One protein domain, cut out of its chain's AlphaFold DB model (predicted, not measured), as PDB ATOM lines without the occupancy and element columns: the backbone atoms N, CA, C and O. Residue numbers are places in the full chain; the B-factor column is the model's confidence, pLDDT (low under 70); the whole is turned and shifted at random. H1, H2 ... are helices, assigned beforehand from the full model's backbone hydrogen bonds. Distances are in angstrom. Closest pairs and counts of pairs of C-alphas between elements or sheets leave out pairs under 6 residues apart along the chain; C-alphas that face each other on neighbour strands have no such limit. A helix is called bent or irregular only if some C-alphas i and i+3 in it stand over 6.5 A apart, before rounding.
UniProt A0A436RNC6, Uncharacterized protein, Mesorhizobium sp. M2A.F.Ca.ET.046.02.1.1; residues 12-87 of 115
ATOM      1  N   GLU A  12      19.291  10.069 -35.500       84.06
ATOM      2  CA  GLU A  12      18.633   9.948 -36.803       84.06
ATOM      3  C   GLU A  12      17.240  10.593 -36.793       84.06
ATOM      4  O   GLU A  12      16.446  10.363 -35.881       84.06
ATOM      5  N   ALA A  13      16.937  11.382 -37.831       87.44
ATOM      6  CA  ALA A  13      15.622  11.980 -38.099       87.44
ATOM      7  C   ALA A  13      14.918  12.533 -36.836       87.44
ATOM      8  O   ALA A  13      15.470  13.383 -36.138       87.44
ATOM      9  N   GLU A  14      13.718  12.040 -36.516       85.12
ATOM     10  CA  GLU A  14      12.909  12.526 -35.391       85.12
ATOM     11  C   GLU A  14      13.554  12.292 -34.014       85.12
ATOM     12  O   GLU A  14      13.300  13.053 -33.077       85.12
ATOM     13  N   ASN A  15      14.424  11.283 -33.878       86.44
ATOM     14  CA  ASN A  15      15.168  11.065 -32.638       86.44
ATOM     15  C   ASN A  15      16.225  12.150 -32.432       86.44
ATOM     16  O   ASN A  15      16.406  12.598 -31.299       86.44
ATOM     17  N   ASN A  16      16.872  12.616 -33.508       85.19
ATOM     18  CA  ASN A  16      17.791  13.751 -33.441       85.19
ATOM     19  C   ASN A  16      17.055  15.040 -33.068       85.19
ATOM     20  O   ASN A  16      17.495  15.754 -32.170       85.19
ATOM     21  N   ASP A  17      15.915  15.315 -33.705       84.75
ATOM     22  CA  ASP A  17      15.113  16.509 -33.410       84.75
ATOM     23  C   ASP A  17      14.642  16.512 -31.947       84.75
ATOM     24  O   ASP A  17      14.707  17.531 -31.251       84.75
ATOM     25  N   TRP A  18      14.247  15.343 -31.440       85.25
ATOM     26  CA  TRP A  18      13.921  15.154 -30.032       85.25
ATOM     27  C   TRP A  18      15.133  15.312 -29.108       85.25
ATOM     28  O   TRP A  18      15.043  15.989 -28.083       85.25
ATOM     29  N   ALA A  19      16.288  14.743 -29.457       84.25
ATOM     30  CA  ALA A  19      17.512  14.893 -28.675       84.25
ATOM     31  C   ALA A  19      17.948  16.366 -28.584       84.25
ATOM     32  O   ALA A  19      18.309  16.839 -27.503       84.25
ATOM     33  N   GLN A  20      17.852  17.116 -29.686       83.81
ATOM     34  CA  GLN A  20      18.127  18.552 -29.710       83.81
ATOM     35  C   GLN A  20      17.119  19.346 -28.877       83.81
ATOM     36  O   GLN A  20      17.521  20.262 -28.156       83.81
ATOM     37  N   HIS A  21      15.837  18.977 -28.918       85.19
ATOM     38  CA  HIS A  21      14.807  19.571 -28.069       85.19
ATOM     39  C   HIS A  21      15.136  19.413 -26.584       85.19
ATOM     40  O   HIS A  21      15.213  20.402 -25.857       85.19
ATOM     41  N   VAL A  22      15.393  18.175 -26.148       85.75
ATOM     42  CA  VAL A  22      15.724  17.855 -24.754       85.75
ATOM     43  C   VAL A  22      16.992  18.589 -24.317       85.75
ATOM     44  O   VAL A  22      17.021  19.173 -23.235       85.75
ATOM     45  N   ALA A  23      18.025  18.618 -25.165       83.75
ATOM     46  CA  ALA A  23      19.254  19.354 -24.880       83.75
ATOM     47  C   ALA A  23      19.003  20.864 -24.742       83.75
ATOM     48  O   ALA A  23      19.532  21.501 -23.832       83.75
ATOM     49  N   SER A  24      18.174  21.446 -25.612       83.19
ATOM     50  CA  SER A  24      17.840  22.868 -25.551       83.19
ATOM     51  C   SER A  24      17.018  23.223 -24.310       83.19
ATOM     52  O   SER A  24      17.312  24.223 -23.654       83.19
ATOM     53  N   GLY A  25      16.052  22.373 -23.944       84.19
ATOM     54  CA  GLY A  25      15.288  22.489 -22.702       84.19
ATOM     55  C   GLY A  25      16.200  22.437 -21.479       84.19
ATOM     56  O   GLY A  25      16.182  23.352 -20.661       84.19
ATOM     57  N   PHE A  26      17.104  21.454 -21.415       85.50
ATOM     58  CA  PHE A  26      18.086  21.346 -20.334       85.50
ATOM     59  C   PHE A  26      18.953  22.606 -20.198       85.50
ATOM     60  O   PHE A  26      19.135  23.123 -19.097       85.50
ATOM     61  N   VAL A  27      19.454  23.151 -21.310       83.62
ATOM     62  CA  VAL A  27      20.253  24.384 -21.273       83.62
ATOM     63  C   VAL A  27      19.416  25.578 -20.807       83.62
ATOM     64  O   VAL A  27      19.890  26.384 -20.005       83.62
ATOM     65  N   SER A  28      18.186  25.707 -21.308       81.31
ATOM     66  CA  SER A  28      17.315  26.850 -21.026       81.31
ATOM     67  C   SER A  28      16.787  26.862 -19.592       81.31
ATOM     68  O   SER A  28      16.695  27.934 -18.996       81.31
ATOM     69  N   GLU A  29      16.431  25.694 -19.063       84.25
ATOM     70  CA  GLU A  29      15.742  25.547 -17.778       84.25
ATOM     71  C   GLU A  29      16.709  25.238 -16.632       84.25
ATOM     72  O   GLU A  29      16.491  25.696 -15.519       84.25
ATOM     73  N   ILE A  30      17.797  24.502 -16.890       85.88
ATOM     74  CA  ILE A  30      18.724  24.055 -15.839       85.88
ATOM     75  C   ILE A  30      20.036  24.835 -15.896       85.88
ATOM     76  O   ILE A  30      20.372  25.563 -14.962       85.88
ATOM     77  N   THR A  31      20.787  24.720 -16.996       85.62
ATOM     78  CA  THR A  31      22.128  25.326 -17.098       85.62
ATOM     79  C   THR A  31      22.065  26.847 -16.960       85.62
ATOM     80  O   THR A  31      22.908  27.441 -16.288       85.62
ATOM     81  N   ARG A  32      21.064  27.501 -17.559       83.75
ATOM     82  CA  ARG A  32      20.901  28.957 -17.475       83.75
ATOM     83  C   ARG A  32      20.733  29.438 -16.035       83.75
ATOM     84  O   ARG A  32      21.411  30.384 -15.637       83.75
ATOM     85  N   GLU A  33      19.838  28.815 -15.274       85.25
ATOM     86  CA  GLU A  33      19.594  29.194 -13.879       85.25
ATOM     87  C   GLU A  33      20.807  28.884 -13.003       85.25
ATOM     88  O   GLU A  33      21.207  29.714 -12.188       85.25
ATOM     89  N   GLN A  34      21.457  27.740 -13.237       86.56
ATOM     90  CA  GLN A  34      22.695  27.373 -12.558       86.56
ATOM     91  C   GLN A  34      23.779  28.443 -12.749       86.56
ATOM     92  O   GLN A  34      24.372  28.885 -11.767       86.56
ATOM     93  N   LEU A  35      24.009  28.893 -13.986       85.69
ATOM     94  CA  LEU A  35      25.008  29.921 -14.301       85.69
ATOM     95  C   LEU A  35      24.643  31.309 -13.755       85.69
ATOM     96  O   LEU A  35      25.535  32.114 -13.503       85.69
ATOM     97  N   ALA A  36      23.354  31.604 -13.578       84.38
ATOM     98  CA  ALA A  36      22.892  32.852 -12.974       84.38
ATOM     99  C   ALA A  36      22.979  32.846 -11.434       84.38
ATOM    100  O   ALA A  36      22.863  33.902 -10.809       84.38
ATOM    101  N   SER A  37      23.167  31.675 -10.818       87.31
ATOM    102  CA  SER A  37      23.183  31.521  -9.366       87.31
ATOM    103  C   SER A  37      24.446  32.127  -8.732       87.31
ATOM    104  O   SER A  37      25.561  31.862  -9.199       87.31
ATOM    105  N   PRO A  38      24.319  32.902  -7.636       86.06
ATOM    106  CA  PRO A  38      25.469  33.421  -6.904       86.06
ATOM    107  C   PRO A  38      26.394  32.291  -6.425       86.06
ATOM    108  O   PRO A  38      25.971  31.388  -5.706       86.06
ATOM    109  N   GLY A  39      27.673  32.359  -6.801       85.25
ATOM    110  CA  GLY A  39      28.686  31.369  -6.416       85.25
ATOM    111  C   GLY A  39      28.893  30.228  -7.417       85.25
ATOM    112  O   GLY A  39      29.750  29.376  -7.181       85.25
ATOM    113  N   CYS A  40      28.172  30.209  -8.543       87.06
ATOM    114  CA  CYS A  40      28.482  29.292  -9.634       87.06
ATOM    115  C   CYS A  40      29.661  29.818 -10.470       87.06
ATOM    116  O   CYS A  40      29.565  30.863 -11.109       87.06
ATOM    117  N   ASP A  41      30.772  29.079 -10.481       87.88
ATOM    118  CA  ASP A  41      31.866  29.297 -11.431       87.88
ATOM    119  C   ASP A  41      31.533  28.585 -12.760       87.88
ATOM    120  O   ASP A  41      31.336  27.359 -12.755       87.88
ATOM    121  N   PRO A  42      31.492  29.299 -13.902       83.31
ATOM    122  CA  PRO A  42      31.235  28.699 -15.208       83.31
ATOM    123  C   PRO A  42      32.174  27.538 -15.566       83.31
ATOM    124  O   PRO A  42      31.741  26.586 -16.217       83.31
ATOM    125  N   ALA A  43      33.436  27.569 -15.130       80.25
ATOM    126  CA  ALA A  43      34.386  26.486 -15.368       80.25
ATOM    127  C   ALA A  43      34.009  25.220 -14.582       80.25
ATOM    128  O   ALA A  43      34.059  24.113 -15.122       80.25
ATOM    129  N   HIS A  44      33.559  25.369 -13.332       83.00
ATOM    130  CA  HIS A  44      33.057  24.244 -12.541       83.00
ATOM    131  C   HIS A  44      31.756  23.678 -13.121       83.00
ATOM    132  O   HIS A  44      31.602  22.459 -13.187       83.00
ATOM    133  N   ALA A  45      30.847  24.536 -13.598       85.62
ATOM    134  CA  ALA A  45      29.632  24.096 -14.284       85.62
ATOM    135  C   ALA A  45      29.957  23.307 -15.564       85.62
ATOM    136  O   ALA A  45      29.407  22.227 -15.786       85.62
ATOM    137  N   ALA A  46      30.908  23.788 -16.370       84.19
ATOM    138  CA  ALA A  46      31.370  23.086 -17.566       84.19
ATOM    139  C   ALA A  46      31.969  21.708 -17.234       84.19
ATOM    140  O   ALA A  46      31.628  20.717 -17.883       84.19
ATOM    141  N   MET A  47      32.800  21.617 -16.190       83.50
ATOM    142  CA  MET A  47      33.353  20.339 -15.726       83.50
ATOM    143  C   MET A  47      32.273  19.376 -15.224       83.50
ATOM    144  O   MET A  47      32.341  18.182 -15.516       83.50
ATOM    145  N   ALA A  48      31.255  19.873 -14.517       86.69
ATOM    146  CA  ALA A  48      30.130  19.055 -14.072       86.69
ATOM    147  C   ALA A  48      29.327  18.492 -15.259       86.69
ATOM    148  O   ALA A  48      29.009  17.302 -15.276       86.69
ATOM    149  N   HIS A  49      29.059  19.307 -16.285       88.62
ATOM    150  CA  HIS A  49      28.392  18.843 -17.504       88.62
ATOM    151  C   HIS A  49      29.234  17.823 -18.280       88.62
ATOM    152  O   HIS A  49      28.689  16.827 -18.753       88.62
ATOM    153  N   LEU A  50      30.555  18.016 -18.362       85.44
ATOM    154  CA  LEU A  50      31.459  17.045 -18.980       85.44
ATOM    155  C   LEU A  50      31.461  15.708 -18.225       85.44
ATOM    156  O   LEU A  50      31.361  14.651 -18.846       85.44
ATOM    157  N   ALA A  51      31.529  15.740 -16.892       86.25
ATOM    158  CA  ALA A  51      31.461  14.534 -16.071       86.25
ATOM    159  C   ALA A  51      30.121  13.801 -16.254       86.25
ATOM    160  O   ALA A  51      30.101  12.584 -16.440       86.25
ATOM    161  N   GLY A  52      29.009  14.545 -16.277       86.12
ATOM    162  CA  GLY A  52      27.685  14.003 -16.579       86.12
ATOM    163  C   GLY A  52      27.627  13.339 -17.956       86.12
ATOM    164  O   GLY A  52      27.160  12.207 -18.070       86.12
ATOM    165  N   PHE A  53      28.178  13.991 -18.985       86.94
ATOM    166  CA  PHE A  53      28.283  13.423 -20.329       86.94
ATOM    167  C   PHE A  53      29.035  12.081 -20.333       86.94
ATOM    168  O   PHE A  53      28.526  11.110 -20.890       86.94
ATOM    169  N   VAL A  54      30.196  11.991 -19.673       84.75
ATOM    170  CA  VAL A  54      30.984  10.743 -19.599       84.75
ATOM    171  C   VAL A  54      30.187   9.618 -18.935       84.75
ATOM    172  O   VAL A  54      30.150   8.503 -19.453       84.75
ATOM    173  N   ILE A  55      29.497   9.903 -17.827       86.50
ATOM    174  CA  ILE A  55      28.665   8.913 -17.124       86.50
ATOM    175  C   ILE A  55      27.525   8.418 -18.025       86.50
ATOM    176  O   ILE A  55      27.257   7.212 -18.087       86.50
ATOM    177  N   CYS A  56      26.863   9.328 -18.742       86.44
ATOM    178  CA  CYS A  56      25.814   8.977 -19.695       86.44
ATOM    179  C   CYS A  56      26.357   8.120 -20.846       86.44
ATOM    180  O   CYS A  56      25.746   7.104 -21.169       86.44
ATOM    181  N   ALA A  57      27.514   8.476 -21.408       84.31
ATOM    182  CA  ALA A  57      28.166   7.731 -22.483       84.31
ATOM    183  C   ALA A  57      28.547   6.304 -22.055       84.31
ATOM    184  O   ALA A  57      28.276   5.344 -22.773       84.31
ATOM    185  N   MET A  58      29.108   6.141 -20.854       82.88
ATOM    186  CA  MET A  58      29.428   4.822 -20.296       82.88
ATOM    187  C   MET A  58      28.171   3.988 -20.020       82.88
ATOM    188  O   MET A  58      28.146   2.786 -20.274       82.88
ATOM    189  N   SER A  59      27.114   4.620 -19.503       85.38
ATOM    190  CA  SER A  59      25.832   3.950 -19.250       85.38
ATOM    191  C   SER A  59      25.166   3.488 -20.545       85.38
ATOM    192  O   SER A  59      24.532   2.435 -20.574       85.38
ATOM    193  N   ASP A  60      25.301   4.274 -21.611       83.31
ATOM    194  CA  ASP A  60      24.847   3.920 -22.950       83.31
ATOM    195  C   ASP A  60      25.643   2.742 -23.528       83.31
ATOM    196  O   ASP A  60      25.045   1.755 -23.957       83.31
ATOM    197  N   ALA A  61      26.973   2.770 -23.424       83.31
ATOM    198  CA  ALA A  61      27.823   1.649 -23.817       83.31
ATOM    199  C   ALA A  61      27.498   0.364 -23.037       83.31
ATOM    200  O   ALA A  61      27.493  -0.719 -23.611       83.31
ATOM    201  N   GLY A  62      27.137   0.463 -21.753       83.50
ATOM    202  CA  GLY A  62      26.674  -0.689 -20.973       83.50
ATOM    203  C   GLY A  62      25.349  -1.294 -21.462       83.50
ATOM    204  O   GLY A  62      25.084  -2.463 -21.196       83.50
ATOM    205  N   LYS A  63      24.514  -0.522 -22.171       82.88
ATOM    206  CA  LYS A  63      23.214  -0.971 -22.700       82.88
ATOM    207  C   LYS A  63      23.280  -1.422 -24.158       82.88
ATOM    208  O   LYS A  63      22.602  -2.381 -24.511       82.88
ATOM    209  N   ARG A  64      24.028  -0.701 -25.000       81.75
ATOM    210  CA  ARG A  64      24.118  -0.926 -26.456       81.75
ATOM    211  C   ARG A  64      25.407  -1.623 -26.895       81.75
ATOM    212  O   ARG A  64      25.485  -2.078 -28.032       81.75
ATOM    213  N   GLY A  65      26.419  -1.673 -26.035       78.69
ATOM    214  CA  GLY A  65      27.735  -2.200 -26.371       78.69
ATOM    215  C   GLY A  65      27.793  -3.725 -26.411       78.69
ATOM    216  O   GLY A  65      27.026  -4.431 -25.761       78.69
ATOM    217  N   ASP A  66      28.778  -4.230 -27.146       81.50
ATOM    218  CA  ASP A  66      29.118  -5.651 -27.289       81.50
ATOM    219  C   ASP A  66      30.171  -6.125 -26.262       81.50
ATOM    220  O   ASP A  66      30.755  -7.203 -26.395       81.50
ATOM    221  N   GLY A  67      30.469  -5.292 -25.257       76.38
ATOM    222  CA  GLY A  67      31.513  -5.524 -24.257       76.38
ATOM    223  C   GLY A  67      32.944  -5.257 -24.738       76.38
ATOM    224  O   GLY A  67      33.873  -5.360 -23.937       76.38
ATOM    225  N   ARG A  68      33.153  -4.888 -26.010       78.50
ATOM    226  CA  ARG A  68      34.475  -4.510 -26.549       78.50
ATOM    227  C   ARG A  68      34.694  -3.001 -26.566       78.50
ATOM    228  O   ARG A  68      35.837  -2.552 -26.600       78.50
ATOM    229  N   GLN A  69      33.616  -2.223 -26.549       76.19
ATOM    230  CA  GLN A  69      33.631  -0.770 -26.710       76.19
ATOM    231  C   GLN A  69      33.144  -0.090 -25.425       76.19
ATOM    232  O   GLN A  69      32.104  -0.453 -24.882       76.19
ATOM    233  N   GLN A  70      33.901   0.895 -24.931       76.88
ATOM    234  CA  GLN A  70      33.534   1.673 -23.735       76.88
ATOM    235  C   GLN A  70      32.623   2.868 -24.054       76.88
ATOM    236  O   GLN A  70      31.966   3.389 -23.157       76.88
ATOM    237  N   ILE A  71      32.604   3.311 -25.314       81.88
ATOM    238  CA  ILE A  71      31.758   4.385 -25.841       81.88
ATOM    239  C   ILE A  71      31.332   3.973 -27.251       81.88
ATOM    240  O   ILE A  71      32.151   3.439 -28.003       81.88
ATOM    241  N   MET A  72      30.070   4.213 -27.601       85.00
ATOM    242  CA  MET A  72      29.530   3.837 -28.904       85.00
ATOM    243  C   MET A  72      30.125   4.695 -30.046       85.00
ATOM    244  O   MET A  72      30.346   5.894 -29.847       85.00
ATOM    245  N   PRO A  73      30.400   4.122 -31.237       83.56
ATOM    246  CA  PRO A  73      31.060   4.839 -32.333       83.56
ATOM    247  C   PRO A  73      30.274   6.042 -32.862       83.56
ATOM    248  O   PRO A  73      30.870   7.079 -33.138       83.56
ATOM    249  N   ASP A  74      28.947   5.921 -32.941       83.19
ATOM    250  CA  ASP A  74      28.031   7.004 -33.319       83.19
ATOM    251  C   ASP A  74      28.158   8.201 -32.362       83.19
ATOM    252  O   ASP A  74      28.254   9.350 -32.786       83.19
ATOM    253  N   LEU A  75      28.256   7.927 -31.059       83.25
ATOM    254  CA  LEU A  75      28.468   8.942 -30.031       83.25
ATOM    255  C   LEU A  75      29.831   9.634 -30.193       83.25
ATOM    256  O   LEU A  75      29.935  10.852 -30.044       83.25
ATOM    257  N   LEU A  76      30.884   8.864 -30.484       84.06
ATOM    258  CA  LEU A  76      32.234   9.395 -30.682       84.06
ATOM    259  C   LEU A  76      32.320  10.300 -31.910       84.06
ATOM    260  O   LEU A  76      32.964  11.347 -31.838       84.06
ATOM    261  N   GLU A  77      31.685   9.923 -33.018       87.62
ATOM    262  CA  GLU A  77      31.638  10.729 -34.238       87.62
ATOM    263  C   GLU A  77      30.989  12.094 -33.970       87.62
ATOM    264  O   GLU A  77      31.576  13.150 -34.241       87.62
ATOM    265  N   GLU A  78      29.835  12.064 -33.312       83.62
ATOM    266  CA  GLU A  78      29.013  13.230 -33.011       83.62
ATOM    267  C   GLU A  78      29.717  14.189 -32.030       83.62
ATOM    268  O   GLU A  78      29.720  15.418 -32.190       83.62
ATOM    269  N   VAL A  79      30.411  13.641 -31.031       82.69
ATOM    270  CA  VAL A  79      31.201  14.421 -30.067       82.69
ATOM    271  C   VAL A  79      32.450  14.995 -30.719       82.69
ATOM    272  O   VAL A  79      32.743  16.179 -30.551       82.69
ATOM    273  N   THR A  80      33.171  14.198 -31.508       83.69
ATOM    274  CA  THR A  80      34.406  14.641 -32.166       83.69
ATOM    275  C   THR A  80      34.145  15.856 -33.051       83.69
ATOM    276  O   THR A  80      34.918  16.814 -33.014       83.69
ATOM    277  N   LEU A  81      33.030  15.877 -33.790       82.38
ATOM    278  CA  LEU A  81      32.627  17.030 -34.598       82.38
ATOM    279  C   LEU A  81      32.458  18.310 -33.767       82.38
ATOM    280  O   LEU A  81      32.942  19.365 -34.176       82.38
ATOM    281  N   ARG A  82      31.844  18.216 -32.583       77.00
ATOM    282  CA  ARG A  82      31.643  19.357 -31.672       77.00
ATOM    283  C   ARG A  82      32.920  19.810 -30.972       77.00
ATOM    284  O   ARG A  82      33.033  20.984 -30.632       77.00
ATOM    285  N   LEU A  83      33.877  18.905 -30.761       77.62
ATOM    286  CA  LEU A  83      35.160  19.218 -30.125       77.62
ATOM    287  C   LEU A  83      36.219  19.725 -31.120       77.62
ATOM    288  O   LEU A  83      37.167  20.381 -30.698       77.62
ATOM    289  N   LYS A  84      36.072  19.488 -32.433       78.44
ATOM    290  CA  LYS A  84      37.012  19.989 -33.463       78.44
ATOM    291  C   LYS A  84      37.363  21.481 -33.301       78.44
ATOM    292  O   LYS A  84      38.552  21.798 -33.341       78.44
ATOM    293  N   PRO A  85      36.403  22.396 -33.058       70.69
ATOM    294  CA  PRO A  85      36.711  23.806 -32.821       70.69
ATOM    295  C   PRO A  85      37.541  24.068 -31.552       70.69
ATOM    296  O   PRO A  85      38.343  25.004 -31.551       70.69
ATOM    297  N   LEU A  86      37.396  23.246 -30.495       70.69
ATOM    298  CA  LEU A  86      38.224  23.344 -29.277       70.69
ATOM    299  C   LEU A  86      39.681  23.053 -29.627       70.69
ATOM    300  O   LEU A  86      40.564  23.831 -29.279       70.69
ATOM    301  N   PHE A  87      39.924  21.963 -30.358       75.50
ATOM    302  CA  PHE A  87      41.274  21.563 -30.758       75.50
ATOM    303  C   PHE A  87      41.925  22.557 -31.725       75.50
ATOM    304  O   PHE A  87      43.142  22.711 -31.722       75.50
TER     305      PHE A  87
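AT A GLANCE: This is residues 12 to 87 of the 115 residues of an uncharacterized protein of Mesorhizobium sp. M2A.F.Ca.ET.046.02.1.1 (UniProt A0A436RNC6). Three helices make a loose, open zigzag: H1 and H2 form a long V that is joined at one end, and H3 folds back beside the other end of H2. H2 is the middle piece; H1 diverges from it with its residues 13 to 30 standing free, and the last part of H3, residues 77 to 87, also sticks out, so that the three helices share no closed core. The printed part has 76 residues with three named helices, in the order H1, H2, H3 along the chain, and no named strand; the class is all helix. The whole is loose, with a radius of gyration of the C-alphas of 14.5 A, and elongated, spanning 44 by 26 by 26 A along its three main axes.

HOW THE PARTS SIT: The longest helix by residues is H1, residues 13 to 36, and H2, residues 42 to 64, follows it over a tight link of five residues. H1 and H2 only just touch, with 3 pairs of C-alphas within 8 A; the closest C-alphas of the two are those of Leu 35 and Pro 42, 6.4 A apart. H1 touches H2 with residues 34 to 35 alone, and H2 touches H1 with residues 42 to 45 alone. Their lines stand at a shallow tilt of 32 degrees and they run opposite ways, a helical hairpin, with their centres 14.9 A apart. H3, residues 73 to 87, comes after a short link of eight residues. H2 and H3 are close but not clearly touching: their closest C-alphas, those of Ala 57 and Leu 75, are 7.7 A apart. They run opposite ways at a shallow tilt of 21 degrees, and their centres are 14.1 A apart. H1 and H3 are apart. In H2 every pair of O i and N i+4 is within hydrogen-bond range, while in H1 17 of 20 such pairs are, and in H3 8 of 11.

IN THESE COORDINATES: H1 runs from C-alpha 13 at (15.622, 11.980, -38.099) to C-alpha 36 at (22.892, 32.852, -12.974), 33.5 A from first to last C-alpha. It has a kink of 26 degrees near residue 27. H1 is neither bent nor irregular, but only just: C-alphas 28 and 31 are 6.4 A apart. H2 has 23 residues, Pro 42 to Arg 64, and measures 32.5 A from first to last C-alpha; it begins with C-alpha 42 at (31.235, 28.699, -15.208). H3 has 15 residues, Pro 73 to Phe 87, and measures 19.7 A; it ends with C-alpha 87 at (41.274, 21.563, -30.758). H3 is irregular, but only just: C-alphas 82 and 85 are 6.8 A apart, and its line is a rough one.

THE WHOLE: The two C-alphas farthest apart are those of Pro 38 and Asp 66, 44.2 A, and the first and last printed C-alphas, those of Glu 12 and Phe 87, are 26.2 A apart. Residues 12 to 30, of which 13 to 30 belong to H1, stand free, as do residues 36 to 41 and residues 77 to 87. Without these stretches the body has 40 residues and spans 38 by 14 by 14 A. The printed part is one domain of a full chain of 115 residues and has no cut. Neither of its links is long. The mean pLDDT of the printed part is 83.4, with 85 for H1, 85 for H2 and 80 for H3, and no printed residue is under 70.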